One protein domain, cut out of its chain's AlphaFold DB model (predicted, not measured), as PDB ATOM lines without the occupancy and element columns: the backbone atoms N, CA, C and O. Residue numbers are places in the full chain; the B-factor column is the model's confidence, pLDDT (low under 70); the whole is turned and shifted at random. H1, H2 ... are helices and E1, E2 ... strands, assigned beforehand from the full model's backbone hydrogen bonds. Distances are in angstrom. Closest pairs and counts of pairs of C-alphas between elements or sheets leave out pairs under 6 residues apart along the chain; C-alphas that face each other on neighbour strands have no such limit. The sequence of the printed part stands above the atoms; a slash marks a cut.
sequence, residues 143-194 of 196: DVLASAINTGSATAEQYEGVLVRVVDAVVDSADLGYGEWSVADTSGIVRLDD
ATOM      1  N   ASP A 143       1.412  34.211  20.432       98.06
ATOM      2  CA  ASP A 143       0.221  34.425  21.247       98.06
ATOM      3  C   ASP A 143      -0.077  35.921  21.402       98.06
ATOM      4  O   ASP A 143       0.750  36.695  21.891       98.06
ATOM      5  N   VAL A 144      -1.288  36.324  21.022       98.06
ATOM      6  CA  VAL A 144      -1.761  37.710  21.097       98.06
ATOM      7  C   VAL A 144      -3.135  37.793  21.752       98.06
ATOM      8  O   VAL A 144      -3.930  36.854  21.711       98.06
ATOM      9  N   LEU A 145      -3.428  38.952  22.337       98.00
ATOM     10  CA  LEU A 145      -4.788  39.326  22.718       98.00
ATOM     11  C   LEU A 145      -5.487  40.007  21.535       98.00
ATOM     12  O   LEU A 145      -4.831  40.636  20.703       98.00
ATOM     13  N   ALA A 146      -6.815  39.956  21.480       97.69
ATOM     14  CA  ALA A 146      -7.607  40.561  20.409       97.69
ATOM     15  C   ALA A 146      -7.311  42.061  20.244       97.69
ATOM     16  O   ALA A 146      -7.220  42.554  19.123       97.69
ATOM     17  N   SER A 147      -7.083  42.792  21.341       97.19
ATOM     18  CA  SER A 147      -6.741  44.219  21.302       97.19
ATOM     19  C   SER A 147      -5.407  44.525  20.622       97.19
ATOM     20  O   SER A 147      -5.158  45.680  20.300       97.19
ATOM     21  N   ALA A 148      -4.526  43.535  20.460       97.56
ATOM     22  CA  ALA A 148      -3.235  43.735  19.812       97.56
ATOM     23  C   ALA A 148      -3.375  43.850  18.288       97.56
ATOM     24  O   ALA A 148      -2.601  44.584  17.678       97.56
ATOM     25  N   ILE A 149      -4.375  43.182  17.703       96.94
ATOM     26  CA  ILE A 149      -4.548  43.023  16.249       96.94
ATOM     27  C   ILE A 149      -5.930  43.462  15.736       96.94
ATOM     28  O   ILE A 149      -6.240  43.297  14.560       96.94
ATOM     29  N   ASN A 150      -6.801  43.995  16.595       95.81
ATOM     30  CA  ASN A 150      -8.094  44.501  16.147       95.81
ATOM     31  C   ASN A 150      -7.946  45.773  15.298       95.81
ATOM     32  O   ASN A 150      -6.941  46.484  15.346       95.81
ATOM     33  N   THR A 151      -8.979  46.076  14.510       91.50
ATOM     34  CA  THR A 151      -8.994  47.256  13.642       91.50
ATOM     35  C   THR A 151      -8.730  48.533  14.443       91.50
ATOM     36  O   THR A 151      -9.471  48.860  15.372       91.50
ATOM     37  N   GLY A 152      -7.694  49.275  14.049       90.88
ATOM     38  CA  GLY A 152      -7.278  50.510  14.714       90.88
ATOM     39  C   GLY A 152      -6.378  50.311  15.938       90.88
ATOM     40  O   GLY A 152      -6.079  51.294  16.617       90.88
ATOM     41  N   SER A 153      -5.939  49.083  16.232       95.06
ATOM     42  CA  SER A 153      -4.880  48.845  17.213       95.06
ATOM     43  C   SER A 153      -3.591  49.552  16.793       95.06
ATOM     44  O   SER A 153      -3.128  49.418  15.664       95.06
ATOM     45  N   ALA A 154      -2.965  50.252  17.742       93.25
ATOM     46  CA  ALA A 154      -1.661  50.887  17.546       93.25
ATOM     47  C   ALA A 154      -0.506  49.876  17.413       93.25
ATOM     48  O   ALA A 154       0.620  50.268  17.132       93.25
ATOM     49  N   THR A 155      -0.770  48.593  17.664       95.38
ATOM     50  CA  THR A 155       0.201  47.503  17.554       95.38
ATOM     51  C   THR A 155      -0.224  46.460  16.525       95.38
ATOM     52  O   THR A 155       0.315  45.364  16.558       95.38
ATOM     53  N   ALA A 156      -1.224  46.725  15.676       96.06
ATOM     54  CA  ALA A 156      -1.601  45.763  14.638       96.06
ATOM     55  C   ALA A 156      -0.467  45.586  13.619       96.06
ATOM     56  O   ALA A 156      -0.163  44.460  13.247       96.06
ATOM     57  N   GLU A 157       0.194  46.690  13.270       97.19
ATOM     58  CA  GLU A 157       1.229  46.755  12.236       97.19
ATOM     59  C   GLU A 157       2.376  45.765  12.460       97.19
ATOM     60  O   GLU A 157       2.759  45.019  11.570       97.19
ATOM     61  N   GLN A 158       2.842  45.636  13.705       98.12
ATOM     62  CA  GLN A 158       3.926  44.707  14.038       98.12
ATOM     63  C   GLN A 158       3.565  43.219  13.860       98.12
ATOM     64  O   GLN A 158       4.424  42.353  14.031       98.12
ATOM     65  N   TYR A 159       2.298  42.906  13.589       98.06
ATOM     66  CA  TYR A 159       1.812  41.562  13.292       98.06
ATOM     67  C   TYR A 159       1.337  41.417  11.840       98.06
ATOM     68  O   TYR A 159       0.769  40.376  11.503       98.06
ATOM     69  N   GLU A 160       1.559  42.411  10.974       97.31
ATOM     70  CA  GLU A 160       1.278  42.272   9.548       97.31
ATOM     71  C   GLU A 160       2.058  41.078   8.970       97.31
ATOM     72  O   GLU A 160       3.266  40.945   9.145       97.31
ATOM     73  N   GLY A 161       1.336  40.151   8.331       97.00
ATOM     74  CA  GLY A 161       1.905  38.939   7.739       97.00
ATOM     75  C   GLY A 161       2.459  37.905   8.729       97.00
ATOM     76  O   GLY A 161       2.961  36.870   8.289       97.00
ATOM     77  N   VAL A 162       2.370  38.146  10.042       98.38
ATOM     78  CA  VAL A 162       2.887  37.250  11.089       98.38
ATOM     79  C   VAL A 162       1.852  36.182  11.452       98.38
ATOM     80  O   VAL A 162       0.666  36.461  11.637       98.38
ATOM     81  N   LEU A 163       2.305  34.939  11.621       97.69
ATOM     82  CA  LEU A 163       1.504  33.844  12.155       97.69
ATOM     83  C   LEU A 163       1.215  34.082  13.644       97.69
ATOM     84  O   LEU A 163       2.094  33.961  14.500       97.69
ATOM     85  N   VAL A 164      -0.042  34.383  13.957       97.75
ATOM     86  CA  VAL A 164      -0.504  34.678  15.319       97.75
ATOM     87  C   VAL A 164      -1.577  33.702  15.794       97.75
ATOM     88  O   VAL A 164      -2.296  33.088  15.002       97.75
ATOM     89  N   ARG A 165      -1.722  33.587  17.115       97.56
ATOM     90  CA  ARG A 165      -2.817  32.877  17.782       97.56
ATOM     91  C   ARG A 165      -3.476  33.800  18.795       97.56
ATOM     92  O   ARG A 165      -2.842  34.245  19.747       97.56
ATOM     93  N   VAL A 166      -4.770  34.055  18.620       97.81
ATOM     94  CA  VAL A 166      -5.552  34.800  19.614       97.81
ATOM     95  C   VAL A 166      -5.855  33.872  20.787       97.81
ATOM     96  O   VAL A 166      -6.568  32.877  20.624       97.81
ATOM     97  N   VAL A 167      -5.283  34.159  21.954       97.88
ATOM     98  CA  VAL A 167      -5.413  33.299  23.139       97.88
ATOM     99  C   VAL A 167      -6.664  33.615  23.944       97.88
ATOM    100  O   VAL A 167      -7.156  34.738  23.945       97.88
ATOM    101  N   ASP A 168      -7.185  32.595  24.632       97.06
ATOM    102  CA  ASP A 168      -8.357  32.698  25.514       97.06
ATOM    103  C   ASP A 168      -9.605  33.315  24.850       97.06
ATOM    104  O   ASP A 168     -10.486  33.859  25.521       97.06
ATOM    105  N   ALA A 169      -9.690  33.208  23.524       97.38
ATOM    106  CA  ALA A 169     -10.785  33.753  22.749       97.38
ATOM    107  C   ALA A 169     -11.964  32.777  22.649       97.38
ATOM    108  O   ALA A 169     -11.813  31.551  22.608       97.38
ATOM    109  N   VAL A 170     -13.164  33.338  22.553       98.00
ATOM    110  CA  VAL A 170     -14.405  32.632  22.234       98.00
ATOM    111  C   VAL A 170     -14.994  33.200  20.951       98.00
ATOM    112  O   VAL A 170     -14.766  34.360  20.621       98.00
ATOM    113  N   VAL A 171     -15.773  32.399  20.223       97.81
ATOM    114  CA  VAL A 171     -16.525  32.906  19.067       97.81
ATOM    115  C   VAL A 171     -17.521  33.963  19.548       97.81
ATOM    116  O   VAL A 171     -18.349  33.681  20.415       97.81
ATOM    117  N   ASP A 172     -17.427  35.161  18.976       97.69
ATOM    118  CA  ASP A 172     -18.325  36.289  19.240       97.69
ATOM    119  C   ASP A 172     -19.485  36.289  18.236       97.69
ATOM    120  O   ASP A 172     -20.652  36.197  18.623       97.69
ATOM    121  N   SER A 173     -19.160  36.254  16.942       97.81
ATOM    122  CA  SER A 173     -20.107  36.016  15.856       97.81
ATOM    123  C   SER A 173     -19.563  34.958  14.908       97.81
ATOM    124  O   SER A 173     -18.447  35.072  14.411       97.81
ATOM    125  N   ALA A 174     -20.367  33.930  14.635       96.75
ATOM    126  CA  ALA A 174     -19.986  32.834  13.743       96.75
ATOM    127  C   ALA A 174     -20.159  33.162  12.249       96.75
ATOM    128  O   ALA A 174     -19.705  32.390  11.414       96.75
ATOM    129  N   ASP A 175     -20.857  34.252  11.922       96.88
ATOM    130  CA  ASP A 175     -21.121  34.672  10.544       96.88
ATOM    131  C   ASP A 175     -21.330  36.192  10.506       96.88
ATOM    132  O   ASP A 175     -22.279  36.726  11.093       96.88
ATOM    133  N   LEU A 176     -20.413  36.896   9.849       96.69
ATOM    134  CA  LEU A 176     -20.501  38.326   9.551       96.69
ATOM    135  C   LEU A 176     -20.805  38.584   8.064       96.69
ATOM    136  O   LEU A 176     -20.855  39.745   7.646       96.69
ATOM    137  N   GLY A 177     -21.069  37.528   7.289       95.94
ATOM    138  CA  GLY A 177     -21.132  37.534   5.832       95.94
ATOM    139  C   GLY A 177     -19.753  37.392   5.185       95.94
ATOM    140  O   GLY A 177     -18.735  37.560   5.836       95.94
ATOM    141  N   TYR A 178     -19.736  37.074   3.886       92.94
ATOM    142  CA  TYR A 178     -18.522  37.030   3.049       92.94
ATOM    143  C   TYR A 178     -17.375  36.143   3.556       92.94
ATOM    144  O   TYR A 178     -16.241  36.390   3.189       92.94
ATOM    145  N   GLY A 179     -17.679  35.102   4.339       92.31
ATOM    146  CA  GLY A 179     -16.650  34.217   4.897       92.31
ATOM    147  C   GLY A 179     -16.012  34.742   6.183       92.31
ATOM    148  O   GLY A 179     -15.173  34.074   6.774       92.31
ATOM    149  N   GLU A 180     -16.474  35.890   6.682       95.75
ATOM    150  CA  GLU A 180     -15.910  36.549   7.851       95.75
ATOM    151  C   GLU A 180     -16.602  36.107   9.151       95.75
ATOM    152  O   GLU A 180     -17.821  35.904   9.215       95.75
ATOM    153  N   TRP A 181     -15.829  36.023  10.232       97.19
ATOM    154  CA  TRP A 181     -16.318  35.751  11.587       97.19
ATOM    155  C   TRP A 181     -15.565  36.601  12.614       97.19
ATOM    156  O   TRP A 181     -14.589  37.279  12.291       97.19
ATOM    157  N   SER A 182     -16.023  36.613  13.864       97.88
ATOM    158  CA  SER A 182     -15.318  37.294  14.953       97.88
ATOM    159  C   SER A 182     -15.089  36.389  16.150       97.88
ATOM    160  O   SER A 182     -15.900  35.522  16.493       97.88
ATOM    161  N   VAL A 183     -13.975  36.642  16.825       98.12
ATOM    162  CA  VAL A 183     -13.674  36.085  18.142       98.12
ATOM    163  C   VAL A 183     -13.435  37.220  19.128       98.12
ATOM    164  O   VAL A 183     -13.019  38.315  18.746       98.12
ATOM    165  N   ALA A 184     -13.711  36.962  20.399       98.12
ATOM    166  CA  ALA A 184     -13.520  37.910  21.480       98.12
ATOM    167  C   ALA A 184     -12.763  37.275  22.637       98.12
ATOM    168  O   ALA A 184     -13.017  36.126  22.999       98.12
ATOM    169  N   ASP A 185     -11.889  38.053  23.254       97.56
ATOM    170  CA  ASP A 185     -11.273  37.743  24.538       97.56
ATOM    171  C   ASP A 185     -11.615  38.849  25.556       97.56
ATOM    172  O   ASP A 185     -12.514  39.670  25.357       97.56
ATOM    173  N   THR A 186     -10.906  38.890  26.685       97.06
ATOM    174  CA  THR A 186     -11.124  39.928  27.712       97.06
ATOM    175  C   THR A 186     -10.699  41.342  27.291       97.06
ATOM    176  O   THR A 186     -11.068  42.308  27.960       97.06
ATOM    177  N   SER A 187      -9.924  41.472  26.214       97.25
ATOM    178  CA  SER A 187      -9.349  42.723  25.721       97.25
ATOM    179  C   SER A 187     -10.168  43.360  24.594       97.25
ATOM    180  O   SER A 187     -10.156  44.584  24.452       97.25
ATOM    181  N   GLY A 188     -10.901  42.563  23.811       96.56
ATOM    182  CA  GLY A 188     -11.724  43.073  22.720       96.56
ATOM    183  C   GLY A 188     -12.224  42.001  21.758       96.56
ATOM    184  O   GLY A 188     -12.250  40.815  22.071       96.56
ATOM    185  N   ILE A 189     -12.638  42.459  20.577       97.44
ATOM    186  CA  ILE A 189     -13.136  41.639  19.468       97.44
ATOM    187  C   ILE A 189     -12.184  41.821  18.288       97.44
ATOM    188  O   ILE A 189     -11.783  42.951  17.996       97.44
ATOM    189  N   VAL A 190     -11.858  40.732  17.595       97.38
ATOM    190  CA  VAL A 190     -11.133  40.748  16.321       97.38
ATOM    191  C   VAL A 190     -11.971  40.069  15.239       97.38
ATOM    192  O   VAL A 190     -12.653  39.074  15.495       97.38
ATOM    193  N   ARG A 191     -11.950  40.655  14.040       96.06
ATOM    194  CA  ARG A 191     -12.586  40.129  12.829       96.06
ATOM    195  C   ARG A 191     -11.568  39.283  12.069       96.06
ATOM    196  O   ARG A 191     -10.406  39.666  11.983       96.06
ATOM    197  N   LEU A 192     -12.020  38.159  11.544       94.69
ATOM    198  CA  LEU A 192     -11.239  37.180  10.801       94.69
ATOM    199  C   LEU A 192     -11.939  36.922   9.463       94.69
ATOM    200  O   LEU A 192     -13.161  37.070   9.379       94.69
ATOM    201  N   ASP A 193     -11.163  36.547   8.453       92.62
ATOM    202  CA  ASP A 193     -11.612  36.283   7.084       92.62
ATOM    203  C   ASP A 193     -11.048  34.925   6.627       92.62
ATOM    204  O   ASP A 193      -9.975  34.511   7.083       92.62
ATOM    205  N   ASP A 194     -11.791  34.198   5.792       87.56
ATOM    206  CA  ASP A 194     -11.355  32.933   5.190       87.56
ATOM    207  C   ASP A 194     -10.565  33.153   3.894       87.56
ATOM    208  O   ASP A 194      -9.908  32.226   3.408       87.56
TER     209      ASP A 194
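What this domain is: This is residues 143 to 194 of the 196 residues of an uncharacterized protein of Candidatus Marinimicrobia bacterium (UniProt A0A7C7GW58). With little regular structure, a small three-strand sheet, E2 - E3 - E4, reaches with its edge strand E4 to near the middle of the domain, the short helix H1 lies beside the strands at E4, and a long loop, residues 150 to 163, links H1 to the short strand E1, which comes near H1 and is no part of the sheet. The 52 printed residues hold H1, E1, E2, E3, E4 in that order; 19 are in named elements, class mixed. It is compact, radius of gyration of the C-alphas 10.5 A, spans 27 by 22 by 19 A.

How they stand to each other: Residues 143 to 144 pair, parallel, with residues 165 to 166 of E1, residues 164 to 166. H1, residues 146 to 149, is too short for an O i to N i+4 pair. E2, residues 170 to 173, E3, residues 181 to 184, and E4, residues 189 to 192, form an antiparallel meander, each strand beside the one before: N 170 and O 184 are 2.8 A apart, N 192 and O 181 2.8 A. The closest C-alphas of H1 and E4, Ala 146 and Val 190, are 5.4 A apart.

Where its parts are: C-alpha 146 begins H1 at (-7.607, 40.561, 20.409); C-alpha 192 ends E4 at (-11.239, 37.180, 10.801). E3 is 10.5 A long.

The domain as a whole: The printed part has no cut; H1 to E1 is a long link. No printed residue is under 70 pLDDT.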